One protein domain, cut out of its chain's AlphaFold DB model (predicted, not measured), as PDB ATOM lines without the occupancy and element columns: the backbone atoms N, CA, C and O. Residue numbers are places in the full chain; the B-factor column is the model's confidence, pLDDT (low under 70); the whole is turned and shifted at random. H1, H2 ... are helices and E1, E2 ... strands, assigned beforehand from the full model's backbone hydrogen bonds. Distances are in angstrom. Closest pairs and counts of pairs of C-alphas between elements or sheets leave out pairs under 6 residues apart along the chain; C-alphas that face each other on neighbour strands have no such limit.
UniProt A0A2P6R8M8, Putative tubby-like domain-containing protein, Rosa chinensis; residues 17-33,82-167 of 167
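Overview. This is residues 17 to 33 and 82 to 167 of the 167 residues of the protein "Putative tubby-like domain-containing protein" of Rosa chinensis (UniProt A0A2P6R8M8). A six-stranded antiparallel sheet, curled like part of a barrel, wraps round one helix, H2, in its hollow. The loop of residues 90 to 101 lies at one end of the longest axis and the short helix H1 at the other. The 103 printed residues hold six named strands and two named helices, along the chain E1 E2 E3 E4 E5 H1 E6 H2; the sheet's order is E1 E6 E5 E4 E3 E2. The class is mixed, helices and strands; the whole is compact, with a radius of gyration of the C-alphas of 14.4 A and spans of 49 by 34 by 24 A.

Arrangement. The twisted sheet has edge strands E1, residues 24 to 30, and E2, residues 84 to 89. Between them stand E6, residues 141 to 147, E5, residues 123 to 128, E4, residues 114 to 117, and E3, residues 102 to 107. E2 E3 E4 E5 form a meander, each strand the antiparallel neighbour of the one before. Within hydrogen-bond range are N 26 and O 145 of E1 and E6, 2.8 A, N 128 and O 144 of E5 and E6, 2.8 A, N 115 and O 125 of E4 and E5, 2.8 A, N 116 and O 103 of E4 and E3, 2.7 A, and N 104 and O 87 of E3 and E2, 2.8 A. H2, residues 153 to 166, is on one face of the sheet, in two layers, and the sheet curls round it. The closest C-alphas of E6 and H2, those of Val 147 and Tyr 153, are 6.2 A apart. H1, residues 133 to 137, only just on the sheet with 5 pairs of C-alphas within 10 A, only grazes it with residues 134 to 135. In H1 and H2 every O i to N i+4 pair is within hydrogen-bond range.

Along the chain. E1 begins at C-alpha 24, (35.326, 33.314, -47.714), and is 19.2 A long; E6 is 19.0 A. H2, 19.9 A, ends at C-alpha 166, (50.277, 15.400, -38.940).

Size, cuts and confidence. The C-alphas farthest apart, of Thr 96 and Leu 137, are 49.4 A apart. Residues 34 to 81 are not printed; C-alphas 33 and 82 are 27.5 A apart across the cut. The link E2 to E3 is long. Residues 30 to 33, 82 to 84, 109 to 110, 129 to 142 and 165 to 167 have pLDDT under 70.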
ATOM      1  N   LYS A  17      32.846  35.935 -34.063       91.44
ATOM      2  CA  LYS A  17      33.639  36.840 -34.917       91.44
ATOM      3  C   LYS A  17      34.302  36.135 -36.108       91.44
ATOM      4  O   LYS A  17      34.708  36.791 -37.062       91.44
ATOM      5  N   TYR A  18      34.426  34.809 -36.041       90.62
ATOM      6  CA  TYR A  18      34.976  33.978 -37.106       90.62
ATOM      7  C   TYR A  18      33.890  33.381 -38.016       90.62
ATOM      8  O   TYR A  18      34.174  32.469 -38.783       90.62
ATOM      9  N   CYS A  19      32.644  33.852 -37.946       89.12
ATOM     10  CA  CYS A  19      31.563  33.425 -38.835       89.12
ATOM     11  C   CYS A  19      31.255  34.529 -39.856       89.12
ATOM     12  O   CYS A  19      31.209  35.706 -39.503       89.12
ATOM     13  N   ASN A  20      31.014  34.156 -41.116       85.50
ATOM     14  CA  ASN A  20      30.649  35.098 -42.178       85.50
ATOM     15  C   ASN A  20      29.355  34.658 -42.885       85.50
ATOM     16  O   ASN A  20      29.076  33.464 -42.993       85.50
ATOM     17  N   PHE A  21      28.561  35.616 -43.368       85.38
ATOM     18  CA  PHE A  21      27.323  35.368 -44.121       85.38
ATOM     19  C   PHE A  21      27.570  35.012 -45.590       85.38
ATOM     20  O   PHE A  21      26.668  34.521 -46.265       85.38
ATOM     21  N   TYR A  22      28.791  35.231 -46.072       87.44
ATOM     22  CA  TYR A  22      29.213  34.915 -47.430       87.44
ATOM     23  C   TYR A  22      30.395  33.944 -47.411       87.44
ATOM     24  O   TYR A  22      31.144  33.926 -46.428       87.44
ATOM     25  N   PRO A  23      30.576  33.138 -48.476       87.75
ATOM     26  CA  PRO A  23      31.739  32.279 -48.582       87.75
ATOM     27  C   PRO A  23      33.018  33.120 -48.547       87.75
ATOM     28  O   PRO A  23      33.093  34.168 -49.190       87.75
ATOM     29  N   ILE A  24      34.024  32.652 -47.815       89.62
ATOM     30  CA  ILE A  24      35.326  33.314 -47.714       89.62
ATOM     31  C   ILE A  24      36.424  32.367 -48.184       89.62
ATOM     32  O   ILE A  24      36.469  31.204 -47.788       89.62
ATOM     33  N   SER A  25      37.319  32.864 -49.032       87.69
ATOM     34  CA  SER A  25      38.535  32.151 -49.417       87.69
ATOM     35  C   SER A  25      39.694  32.601 -48.537       87.69
ATOM     36  O   SER A  25      40.049  33.777 -48.525       87.69
ATOM     37  N   ILE A  26      40.290  31.663 -47.810       86.94
ATOM     38  CA  ILE A  26      41.429  31.896 -46.924       86.94
ATOM     39  C   ILE A  26      42.664  31.284 -47.565       86.94
ATOM     40  O   ILE A  26      42.629  30.135 -47.997       86.94
ATOM     41  N   SER A  27      43.753  32.046 -47.620       82.12
ATOM     42  CA  SER A  27      45.053  31.534 -48.056       82.12
ATOM     43  C   SER A  27      45.844  31.081 -46.835       82.12
ATOM     44  O   SER A  27      46.104  31.884 -45.941       82.12
ATOM     45  N   ILE A  28      46.212  29.804 -46.793       77.38
ATOM     46  CA  ILE A  28      47.124  29.264 -45.787       77.38
ATOM     47  C   ILE A  28      48.513  29.264 -46.411       77.38
ATOM     48  O   ILE A  28      48.725  28.636 -47.448       77.38
ATOM     49  N   VAL A  29      49.419  30.022 -45.792       74.12
ATOM     50  CA  VAL A  29      50.786  30.249 -46.260       74.12
ATOM     51  C   VAL A  29      51.740  29.520 -45.328       74.12
ATOM     52  O   VAL A  29      51.855  29.876 -44.155       74.12
ATOM     53  N   ARG A  30      52.435  28.510 -45.848       64.44
ATOM     54  CA  ARG A  30      53.507  27.824 -45.126       64.44
ATOM     55  C   ARG A  30      54.842  28.455 -45.514       64.44
ATOM     56  O   ARG A  30      55.291  28.347 -46.654       64.44
ATOM     57  N   GLU A  31      55.470  29.139 -44.561       59.00
ATOM     58  CA  GLU A  31      56.812  29.698 -44.738       59.00
ATOM     59  C   GLU A  31      57.861  28.655 -44.339       59.00
ATOM     60  O   GLU A  31      58.124  28.435 -43.156       59.00
ATOM     61  N   VAL A  32      58.464  27.994 -45.329       52.94
ATOM     62  CA  VAL A  32      59.523  27.004 -45.088       52.94
ATOM     63  C   VAL A  32      60.878  27.712 -45.044       52.94
ATOM     64  O   VAL A  32      61.393  28.186 -46.060       52.94
ATOM     65  N   LYS A  33      61.487  27.786 -43.858       43.66
ATOM     66  CA  LYS A  33      62.884  28.214 -43.713       43.66
ATOM     67  C   LYS A  33      63.802  27.012 -43.957       43.66
ATOM     68  O   LYS A  33      64.119  26.295 -43.017       43.66
ATOM     69  N   HIS A  82      48.504   6.699 -52.532       57.19
ATOM     70  CA  HIS A  82      47.230   7.392 -52.390       57.19
ATOM     71  C   HIS A  82      46.920   7.545 -50.896       57.19
ATOM     72  O   HIS A  82      46.435   6.613 -50.250       57.19
ATOM     73  N   LEU A  83      47.269   8.700 -50.320       60.97
ATOM     74  CA  LEU A  83      46.972   8.989 -48.921       60.97
ATOM     75  C   LEU A  83      45.549   9.544 -48.797       60.97
ATOM     76  O   LEU A  83      45.302  10.747 -48.908       60.97
ATOM     77  N   ASP A  84      44.616   8.641 -48.518       66.69
ATOM     78  CA  ASP A  84      43.258   8.990 -48.121       66.69
ATOM     79  C   ASP A  84      43.265   9.605 -46.715       66.69
ATOM     80  O   ASP A  84      43.257   8.898 -45.703       66.69
ATOM     81  N   THR A  85      43.215  10.934 -46.627       73.56
ATOM     82  CA  THR A  85      43.003  11.597 -45.335       73.56
ATOM     83  C   THR A  85      41.540  11.459 -44.924       73.56
ATOM     84  O   THR A  85      40.626  11.898 -45.625       73.56
ATOM     85  N   LYS A  86      41.298  10.804 -43.783       83.38
ATOM     86  CA  LYS A  86      39.964  10.637 -43.184       83.38
ATOM     87  C   LYS A  86      40.016  11.058 -41.719       83.38
ATOM     88  O   LYS A  86      40.325  10.249 -40.851       83.38
ATOM     89  N   LEU A  87      39.681  12.318 -41.439       87.06
ATOM     90  CA  LEU A  87      39.578  12.839 -40.070       87.06
ATOM     91  C   LEU A  87      38.108  12.898 -39.647       87.06
ATOM     92  O   LEU A  87      37.252  13.369 -40.396       87.06
ATOM     93  N   LYS A  88      37.803  12.434 -38.435       90.00
ATOM     94  CA  LYS A  88      36.479  12.566 -37.813       90.00
ATOM     95  C   LYS A  88      36.595  13.518 -36.629       90.00
ATOM     96  O   LYS A  88      37.409  13.279 -35.745       90.00
ATOM     97  N   VAL A  89      35.772  14.560 -36.601       90.06
ATOM     98  CA  VAL A  89      35.771  15.559 -35.529       90.06
ATOM     99  C   VAL A  89      34.520  15.396 -34.680       90.06
ATOM    100  O   VAL A  89      33.408  15.341 -35.207       90.06
ATOM    101  N   PHE A  90      34.710  15.338 -33.365       90.75
ATOM    102  CA  PHE A  90      33.644  15.258 -32.372       90.75
ATOM    103  C   PHE A  90      33.739  16.488 -31.476       90.75
ATOM    104  O   PHE A  90      34.768  16.721 -30.841       90.75
ATOM    105  N   LEU A  91      32.681  17.293 -31.441       88.62
ATOM    106  CA  LEU A  91      32.616  18.460 -30.571       88.62
ATOM    107  C   LEU A  91      32.339  18.023 -29.129       88.62
ATOM    108  O   LEU A  91      31.665  17.026 -28.889       88.62
ATOM    109  N   ALA A  92      32.776  18.818 -28.149       86.25
ATOM    110  CA  ALA A  92      32.614  18.500 -26.725       86.25
ATOM    111  C   ALA A  92      31.150  18.259 -26.296       86.25
ATOM    112  O   ALA A  92      30.876  17.470 -25.393       86.25
ATOM    113  N   LYS A  93      30.191  18.908 -26.969       84.19
ATOM    114  CA  LYS A  93      28.749  18.720 -26.729       84.19
ATOM    115  C   LYS A  93      28.234  17.335 -27.139       84.19
ATOM    116  O   LYS A  93      27.203  16.889 -26.645       84.19
ATOM    117  N   ASN A  94      28.939  16.648 -28.031       82.81
ATOM    118  CA  ASN A  94      28.566  15.342 -28.551       82.81
ATOM    119  C   ASN A  94      29.098  14.231 -27.630       82.81
ATOM    120  O   ASN A  94      30.104  13.579 -27.909       82.81
ATOM    121  N   LYS A  95      28.420  14.034 -26.492       80.56
ATOM    122  CA  LYS A  95      28.834  13.069 -25.457       80.56
ATOM    123  C   LYS A  95      28.640  11.607 -25.865       80.56
ATOM    124  O   LYS A  95      29.373  10.747 -25.394       80.56
ATOM    125  N   THR A  96      27.665  11.327 -26.729       79.25
ATOM    126  CA  THR A  96      27.333   9.958 -27.151       79.25
ATOM    127  C   THR A  96      28.287   9.428 -28.219       79.25
ATOM    128  O   THR A  96      28.405   8.218 -28.359       79.25
ATOM    129  N   LYS A  97      28.981  10.308 -28.963       76.31
ATOM    130  CA  LYS A  97      29.949   9.971 -30.029       76.31
ATOM    131  C   LYS A  97      29.408   9.023 -31.118       76.31
ATOM    132  O   LYS A  97      30.187   8.491 -31.904       76.31
ATOM    133  N   ASN A  98      28.087   8.862 -31.226       78.81
ATOM    134  CA  ASN A  98      27.449   7.954 -32.190       78.81
ATOM    135  C   ASN A  98      27.692   8.369 -33.653       78.81
ATOM    136  O   ASN A  98      27.725   7.530 -34.550       78.81
ATOM    137  N   ALA A  99      27.876   9.667 -33.908       84.12
ATOM    138  CA  ALA A  99      28.237  10.207 -35.213       84.12
ATOM    139  C   ALA A  99      29.175  11.411 -35.043       84.12
ATOM    140  O   ALA A  99      29.000  12.164 -34.083       84.12
ATOM    141  N   PRO A 100      30.153  11.614 -35.943       88.75
ATOM    142  CA  PRO A 100      31.003  12.798 -35.905       88.75
ATOM    143  C   PRO A 100      30.209  14.051 -36.274       88.75
ATOM    144  O   PRO A 100      29.266  13.986 -37.061       88.75
ATOM    145  N   ASP A 101      30.623  15.192 -35.731       89.31
ATOM    146  CA  ASP A 101      30.076  16.508 -36.062       89.31
ATOM    147  C   ASP A 101      30.633  17.029 -37.390       89.31
ATOM    148  O   ASP A 101      29.916  17.706 -38.124       89.31
ATOM    149  N   PHE A 102      31.876  16.664 -37.724       90.88
ATOM    150  CA  PHE A 102      32.487  16.934 -39.025       90.88
ATOM    151  C   PHE A 102      33.336  15.764 -39.505       90.88
ATOM    152  O   PHE A 102      33.906  15.008 -38.713       90.88
ATOM    153  N   LYS A 103      33.459  15.638 -40.823       90.81
ATOM    154  CA  LYS A 103      34.368  14.690 -41.468       90.81
ATOM    155  C   LYS A 103      35.230  15.431 -42.463       90.81
ATOM    156  O   LYS A 103      34.697  16.147 -43.295       90.81
ATOM    157  N   LEU A 104      36.528  15.206 -42.429       90.44
ATOM    158  CA  LEU A 104      37.420  15.634 -43.492       90.44
ATOM    159  C   LEU A 104      37.753  14.417 -44.345       90.44
ATOM    160  O   LEU A 104      38.093  13.361 -43.806       90.44
ATOM    161  N   LYS A 105      37.589  14.553 -45.659       89.19
ATOM    162  CA  LYS A 105      37.932  13.529 -46.647       89.19
ATOM    163  C   LYS A 105      38.745  14.145 -47.776       89.19
ATOM    164  O   LYS A 105      38.590  15.328 -48.053       89.19
ATOM    165  N   GLY A 106      39.521  13.320 -48.465       84.75
ATOM    166  CA  GLY A 106      40.221  13.674 -49.698       84.75
ATOM    167  C   GLY A 106      41.703  13.345 -49.616       84.75
ATOM    168  O   GLY A 106      42.163  12.742 -48.642       84.75
ATOM    169  N   ASN A 107      42.444  13.760 -50.634       76.25
ATOM    170  CA  ASN A 107      43.881  13.562 -50.691       76.25
ATOM    171  C   ASN A 107      44.587  14.893 -50.405       76.25
ATOM    172  O   ASN A 107      44.464  15.869 -51.150       76.25
ATOM    173  N   TRP A 108      45.331  14.916 -49.298       72.94
ATOM    174  CA  TRP A 108      46.086  16.087 -48.855       72.94
ATOM    175  C   TRP A 108      47.132  16.523 -49.883       72.94
ATOM    176  O   TRP A 108      47.209  17.702 -50.227       72.94
ATOM    177  N   PHE A 109      47.878  15.570 -50.443       66.31
ATOM    178  CA  PHE A 109      48.930  15.836 -51.425       66.31
ATOM    179  C   PHE A 109      48.382  16.315 -52.772       66.31
ATOM    180  O   PHE A 109      49.024  17.107 -53.462       66.31
ATOM    181  N   GLU A 110      47.185  15.862 -53.147       69.94
ATOM    182  CA  GLU A 110      46.476  16.351 -54.335       69.94
ATOM    183  C   GLU A 110      45.729  17.664 -54.088       69.94
ATOM    184  O   GLU A 110      45.211  18.257 -55.038       69.94
ATOM    185  N   ARG A 111      45.714  18.143 -52.836       74.25
ATOM    186  CA  ARG A 111      44.984  19.337 -52.399       74.25
ATOM    187  C   ARG A 111      43.477  19.229 -52.671       74.25
ATOM    188  O   ARG A 111      42.829  20.228 -52.966       74.25
ATOM    189  N   SER A 112      42.927  18.017 -52.570       79.25
ATOM    190  CA  SER A 112      41.515  17.693 -52.832       79.25
ATOM    191  C   SER A 112      40.701  17.472 -51.549       79.25
ATOM    192  O   SER A 112      39.634  16.858 -51.568       79.25
ATOM    193  N   CYS A 113      41.205  17.946 -50.405       86.88
ATOM    194  CA  CYS A 113      40.537  17.798 -49.116       86.88
ATOM    195  C   CYS A 113      39.275  18.666 -49.011       86.88
ATOM    196  O   CYS A 113      39.307  19.866 -49.275       86.88
ATOM    197  N   ALA A 114      38.194  18.078 -48.507       91.12
ATOM    198  CA  ALA A 114      36.948  18.759 -48.188       91.12
ATOM    199  C   ALA A 114      36.447  18.375 -46.791       91.12
ATOM    200  O   ALA A 114      36.602  17.239 -46.327       91.12
ATOM    201  N   VAL A 115      35.829  19.344 -46.121       92.69
ATOM    202  CA  VAL A 115      35.194  19.208 -44.813       92.69
ATOM    203  C   VAL A 115      33.691  19.096 -45.013       92.69
ATOM    204  O   VAL A 115      33.071  19.931 -45.666       92.69
ATOM    205  N   TYR A 116      33.104  18.077 -44.404       91.25
ATOM    206  CA  TYR A 116      31.694  17.731 -44.480       91.25
ATOM    207  C   TYR A 116      31.041  17.881 -43.111       91.25
ATOM    208  O   TYR A 116      31.627  17.496 -42.094       91.25
ATOM    209  N   ALA A 117      29.813  18.392 -43.082       88.94
ATOM    210  CA  ALA A 117      29.011  18.447 -41.868       88.94
ATOM    211  C   ALA A 117      28.407  17.075 -41.532       88.94
ATOM    212  O   ALA A 117      27.762  16.423 -42.351       88.94
ATOM    213  N   LYS A 118      28.551  16.667 -40.272       83.19
ATOM    214  CA  LYS A 118      27.960  15.459 -39.692       83.19
ATOM    215  C   LYS A 118      28.210  14.204 -40.551       83.19
ATOM    216  O   LYS A 118      29.333  13.896 -40.955       83.19
ATOM    217  N   ASN A 119      27.143  13.452 -40.818       70.62
ATOM    218  CA  ASN A 119      27.125  12.307 -41.720       70.62
ATOM    219  C   ASN A 119      26.577  12.650 -43.118       70.62
ATOM    220  O   ASN A 119      26.430  11.727 -43.914       70.62
ATOM    221  N   SER A 120      26.273  13.916 -43.423       71.56
ATOM    222  CA  SER A 120      25.727  14.300 -44.731       71.56
ATOM    223  C   SER A 120      26.830  14.539 -45.774       71.56
ATOM    224  O   SER A 120      28.022  14.565 -45.464       71.56
ATOM    225  N   SER A 121      26.424  14.703 -47.037       75.31
ATOM    226  CA  SER A 121      27.272  15.137 -48.158       75.31
ATOM    227  C   SER A 121      27.447  16.661 -48.224       75.31
ATOM    228  O   SER A 121      27.985  17.178 -49.198       75.31
ATOM    229  N   THR A 122      27.004  17.396 -47.198       86.94
ATOM    230  CA  THR A 122      27.083  18.859 -47.163       86.94
ATOM    231  C   THR A 122      28.523  19.298 -46.932       86.94
ATOM    232  O   THR A 122      29.056  19.111 -45.836       86.94
ATOM    233  N   ILE A 123      29.140  19.891 -47.952       89.31
ATOM    234  CA  ILE A 123      30.475  20.486 -47.860       89.31
ATOM    235  C   ILE A 123      30.361  21.823 -47.122       89.31
ATOM    236  O   ILE A 123      29.523  22.657 -47.450       89.31
ATOM    237  N   VAL A 124      31.197  22.005 -46.102       92.56
ATOM    238  CA  VAL A 124      31.279  23.232 -45.289       92.56
ATOM    239  C   VAL A 124      32.586  23.986 -45.495       92.56
ATOM    240  O   VAL A 124      32.652  25.191 -45.253       92.56
ATOM    241  N   ALA A 125      33.606  23.298 -46.002       92.19
ATOM    242  CA  ALA A 125      34.807  23.913 -46.531       92.19
ATOM    243  C   ALA A 125      35.488  22.980 -47.532       92.19
ATOM    244  O   ALA A 125      35.390  21.761 -47.410       92.19
ATOM    245  N   GLU A 126      36.221  23.540 -48.480       91.31
ATOM    246  CA  GLU A 126      36.975  22.781 -49.476       91.31
ATOM    247  C   GLU A 126      38.321  23.436 -49.758       91.31
ATOM    248  O   GLU A 126      38.457  24.663 -49.766       91.31
ATOM    249  N   MET A 127      39.330  22.603 -49.983       87.38
ATOM    250  CA  MET A 127      40.621  23.049 -50.463       87.38
ATOM    251  C   MET A 127      40.526  23.286 -51.968       87.38
ATOM    252  O   MET A 127      40.138  22.408 -52.733       87.38
ATOM    253  N   ASN A 128      40.886  24.492 -52.386       77.12
ATOM    254  CA  ASN A 128      40.901  24.898 -53.776       77.12
ATOM    255  C   ASN A 128      42.344  25.022 -54.260       77.12
ATOM    256  O   ASN A 128      43.165  25.755 -53.697       77.12
ATOM    257  N   LYS A 129      42.645  24.324 -55.355       65.44
ATOM    258  CA  LYS A 129      43.951  24.370 -56.005       65.44
ATOM    259  C   LYS A 129      44.069  25.666 -56.808       65.44
ATOM    260  O   LYS A 129      43.687  25.716 -57.971       65.44
ATOM    261  N   LYS A 130      44.602  26.725 -56.202       57.97
ATOM    262  CA  LYS A 130      45.077  27.890 -56.958       57.97
ATOM    263  C   LYS A 130      46.596  27.865 -57.015       57.97
ATOM    264  O   LYS A 130      47.266  28.240 -56.064       57.97
ATOM    265  N   CYS A 131      47.128  27.419 -58.148       48.44
ATOM    266  CA  CYS A 131      48.502  27.726 -58.526       48.44
ATOM    267  C   CYS A 131      48.516  29.180 -59.016       48.44
ATOM    268  O   CYS A 131      48.065  29.453 -60.126       48.44
ATOM    269  N   THR A 132      48.951  30.123 -58.182       42.94
ATOM    270  CA  THR A 132      49.202  31.504 -58.613       42.94
ATOM    271  C   THR A 132      50.647  31.645 -59.081       42.94
ATOM    272  O   THR A 132      51.550  31.010 -58.550       42.94
ATOM    273  N   VAL A 133      50.886  32.480 -60.092       40.66
ATOM    274  CA  VAL A 133      52.224  32.692 -60.676       40.66
ATOM    275  C   VAL A 133      53.219  33.233 -59.629       40.66
ATOM    276  O   VAL A 133      54.403  32.923 -59.675       40.66
ATOM    277  N   ASP A 134      52.722  33.932 -58.603       40.12
ATOM    278  CA  ASP A 134      53.529  34.424 -57.479       40.12
ATOM    279  C   ASP A 134      53.991  33.323 -56.505       40.12
ATOM    280  O   ASP A 134      55.047  33.468 -55.891       40.12
ATOM    281  N   SER A 135      53.268  32.197 -56.369       46.97
ATOM    282  CA  SER A 135      53.762  31.064 -55.564       46.97
ATOM    283  C   SER A 135      54.908  30.320 -56.254       46.97
ATOM    284  O   SER A 135      55.726  29.702 -55.575       46.97
ATOM    285  N   VAL A 136      55.014  30.449 -57.584       42.59
ATOM    286  CA  VAL A 136      56.140  29.954 -58.391       42.59
ATOM    287  C   VAL A 136      57.392  30.820 -58.200       42.59
ATOM    288  O   VAL A 136      58.498  30.292 -58.237       42.59
ATOM    289  N   LEU A 137      57.239  32.128 -57.952       39.59
ATOM    290  CA  LEU A 137      58.367  33.059 -57.803       39.59
ATOM    291  C   LEU A 137      58.858  33.232 -56.351       39.59
ATOM    292  O   LEU A 137      60.040  33.492 -56.142       39.59
ATOM    293  N   PHE A 138      57.981  33.091 -55.345       41.72
ATOM    294  CA  PHE A 138      58.270  33.511 -53.961       41.72
ATOM    295  C   PHE A 138      58.340  32.406 -52.895       41.72
ATOM    296  O   PHE A 138      58.296  32.729 -51.708       41.72
ATOM    297  N   LYS A 139      58.514  31.124 -53.255       48.50
ATOM    298  CA  LYS A 139      58.844  30.051 -52.281       48.50
ATOM    299  C   LYS A 139      57.891  30.034 -51.061       48.50
ATOM    300  O   LYS A 139      58.319  29.920 -49.913       48.50
ATOM    301  N   LYS A 140      56.588  30.210 -51.304       52.34
ATOM    302  CA  LYS A 140      55.529  30.189 -50.285       52.34
ATOM    303  C   LYS A 140      54.464  29.195 -50.720       52.34
ATOM    304  O   LYS A 140      53.780  29.411 -51.722       52.34
ATOM    305  N   ASP A 141      54.354  28.093 -49.985       53.94
ATOM    306  CA  ASP A 141      53.304  27.106 -50.203       53.94
ATOM    307  C   ASP A 141      51.974  27.732 -49.785       53.94
ATOM    308  O   ASP A 141      51.641  27.800 -48.602       53.94
ATOM    309  N   ASN A 142      51.237  28.225 -50.778       63.91
ATOM    310  CA  ASN A 142      49.939  28.853 -50.594       63.91
ATOM    311  C   ASN A 142      48.874  27.898 -51.116       63.91
ATOM    312  O   ASN A 142      48.795  27.654 -52.321       63.91
ATOM    313  N   PHE A 143      48.036  27.370 -50.231       71.69
ATOM    314  CA  PHE A 143      46.798  26.722 -50.650       71.69
ATOM    315  C   PHE A 143      45.612  27.533 -50.160       71.69
ATOM    316  O   PHE A 143      45.628  28.114 -49.072       71.69
ATOM    317  N   MET A 144      44.582  27.603 -50.997       79.38
ATOM    318  CA  MET A 144      43.356  28.277 -50.625       79.38
ATOM    319  C   MET A 144      42.355  27.283 -50.070       79.38
ATOM    320  O   MET A 144      42.192  26.181 -50.587       79.38
ATOM    321  N   VAL A 145      41.627  27.720 -49.059       88.56
ATOM    322  CA  VAL A 145      40.469  27.023 -48.522       88.56
ATOM    323  C   VAL A 145      39.270  27.936 -48.683       88.56
ATOM    324  O   VAL A 145      39.285  29.071 -48.212       88.56
ATOM    325  N   THR A 146      38.227  27.450 -49.344       90.62
ATOM    326  CA  THR A 146      36.931  28.124 -49.360       90.62
ATOM    327  C   THR A 146      36.117  27.615 -48.187       90.62
ATOM    328  O   THR A 146      35.896  26.415 -48.055       90.62
ATOM    329  N   VAL A 147      35.675  28.530 -47.333       92.12
ATOM    330  CA  VAL A 147      34.783  28.259 -46.206       92.12
ATOM    331  C   VAL A 147      33.397  28.782 -46.560       92.12
ATOM    332  O   VAL A 147      33.257  29.940 -46.957       92.12
ATOM    333  N   TYR A 148      32.379  27.931 -46.441       91.69
ATOM    334  CA  TYR A 148      31.001  28.284 -46.783       91.69
ATOM    335  C   TYR A 148      30.320  29.127 -45.685       91.69
ATOM    336  O   TYR A 148      30.763  29.120 -44.534       91.69
ATOM    337  N   PRO A 149      29.239  29.864 -46.018       89.56
ATOM    338  CA  PRO A 149      28.528  30.729 -45.080       89.56
ATOM    339  C   PRO A 149      28.119  30.048 -43.774       89.56
ATOM    340  O   PRO A 149      27.721  28.885 -43.758       89.56
ATOM    341  N   GLY A 150      28.162  30.807 -42.679       87.00
ATOM    342  CA  GLY A 150      27.745  30.369 -41.346       87.00
ATOM    343  C   GLY A 150      28.752  29.475 -40.617       87.00
ATOM    344  O   GLY A 150      28.518  29.114 -39.465       87.00
ATOM    345  N   MET A 151      29.877  29.145 -41.251       89.25
ATOM    346  CA  MET A 151      30.929  28.333 -40.648       89.25
ATOM    347  C   MET A 151      31.989  29.183 -39.951       89.25
ATOM    348  O   MET A 151      32.369  30.248 -40.434       89.25
ATOM    349  N   ASP A 152      32.491  28.668 -38.827       91.38
ATOM    350  CA  ASP A 152      33.622  29.247 -38.104       91.38
ATOM    351  C   ASP A 152      34.920  28.965 -38.872       91.38
ATOM    352  O   ASP A 152      35.438  27.843 -38.871       91.38
ATOM    353  N   TYR A 153      35.436  29.974 -39.571       92.12
ATOM    354  CA  TYR A 153      36.598  29.791 -40.430       92.12
ATOM    355  C   TYR A 153      37.896  29.566 -39.648       92.12
ATOM    356  O   TYR A 153      38.806  28.925 -40.170       92.12
ATOM    357  N   ALA A 154      37.992  30.026 -38.397       91.88
ATOM    358  CA  ALA A 154      39.161  29.766 -37.562       91.88
ATOM    359  C   ALA A 154      39.232  28.284 -37.173       91.88
ATOM    360  O   ALA A 154      40.305  27.682 -37.222       91.88
ATOM    361  N   PHE A 155      38.083  27.670 -36.870       93.00
ATOM    362  CA  PHE A 155      37.998  26.225 -36.656       93.00
ATOM    363  C   PHE A 155      38.411  25.440 -37.905       93.00
ATOM    364  O   PHE A 155      39.200  24.502 -37.807       93.00
ATOM    365  N   ILE A 156      37.922  25.839 -39.084       92.81
ATOM    366  CA  ILE A 156      38.293  25.181 -40.342       92.81
ATOM    367  C   ILE A 156      39.802  25.277 -40.593       92.81
ATOM    368  O   ILE A 156      40.434  24.261 -40.877       92.81
ATOM    369  N   VAL A 157      40.395  26.467 -40.450       89.81
ATOM    370  CA  VAL A 157      41.845  26.657 -40.603       89.81
ATOM    371  C   VAL A 157      42.617  25.773 -39.624       89.81
ATOM    372  O   VAL A 157      43.569  25.115 -40.036       89.81
ATOM    373  N   ALA A 158      42.179  25.673 -38.365       90.12
ATOM    374  CA  ALA A 158      42.812  24.799 -37.380       90.12
ATOM    375  C   ALA A 158      42.817  23.320 -37.817       90.12
ATOM    376  O   ALA A 158      43.826  22.643 -37.636       90.12
ATOM    377  N   LEU A 159      41.742  22.821 -38.445       89.69
ATOM    378  CA  LEU A 159      41.713  21.453 -38.984       89.69
ATOM    379  C   LEU A 159      42.763  21.238 -40.080       89.69
ATOM    380  O   LEU A 159      43.451  20.221 -40.072       89.69
ATOM    381  N   PHE A 160      42.898  22.188 -41.009       85.12
ATOM    382  CA  PHE A 160      43.894  22.099 -42.078       85.12
ATOM    383  C   PHE A 160      45.328  22.221 -41.542       85.12
ATOM    384  O   PHE A 160      46.205  21.513 -42.021       85.12
ATOM    385  N   VAL A 161      45.568  23.040 -40.514       82.19
ATOM    386  CA  VAL A 161      46.881  23.124 -39.846       82.19
ATOM    387  C   VAL A 161      47.231  21.817 -39.128       82.19
ATOM    388  O   VAL A 161      48.361  21.355 -39.224       82.19
ATOM    389  N   ILE A 162      46.272  21.179 -38.450       82.50
ATOM    390  CA  ILE A 162      46.496  19.869 -37.811       82.50
ATOM    391  C   ILE A 162      46.881  18.809 -38.852       82.50
ATOM    392  O   ILE A 162      47.731  17.967 -38.574       82.50
ATOM    393  N   LEU A 163      46.285  18.853 -40.046       77.94
ATOM    394  CA  LEU A 163      46.672  17.963 -41.140       77.94
ATOM    395  C   LEU A 163      48.067  18.263 -41.695       77.94
ATOM    396  O   LEU A 163      48.772  17.315 -42.005       77.94
ATOM    397  N   ASP A 164      48.466  19.535 -41.782       73.12
ATOM    398  CA  ASP A 164      49.806  19.943 -42.243       73.12
ATOM    399  C   ASP A 164      50.923  19.551 -41.265       73.12
ATOM    400  O   ASP A 164      52.057  19.336 -41.668       73.12
ATOM    401  N   VAL A 165      50.622  19.474 -39.964       67.69
ATOM    402  CA  VAL A 165      51.586  19.014 -38.947       67.69
ATOM    403  C   VAL A 165      51.587  17.488 -38.823       67.69
ATOM    404  O   VAL A 165      52.601  16.894 -38.462       67.69
ATOM    405  N   GLY A 166      50.443  16.848 -39.070       58.59
ATOM    406  CA  GLY A 166      50.277  15.400 -38.940       58.59
ATOM    407  C   GLY A 166      50.802  14.578 -40.123       58.59
ATOM    408  O   GLY A 166      50.935  13.363 -39.969       58.59
ATOM    409  N   PHE A 167      51.077  15.210 -41.267       50.50
ATOM    410  CA  PHE A 167      51.546  14.587 -42.511       50.50
ATOM    411  C   PHE A 167      52.640  15.424 -43.167       50.50
ATOM    412  O   PHE A 167      53.555  14.808 -43.757       50.50
TER     413      PHE A 167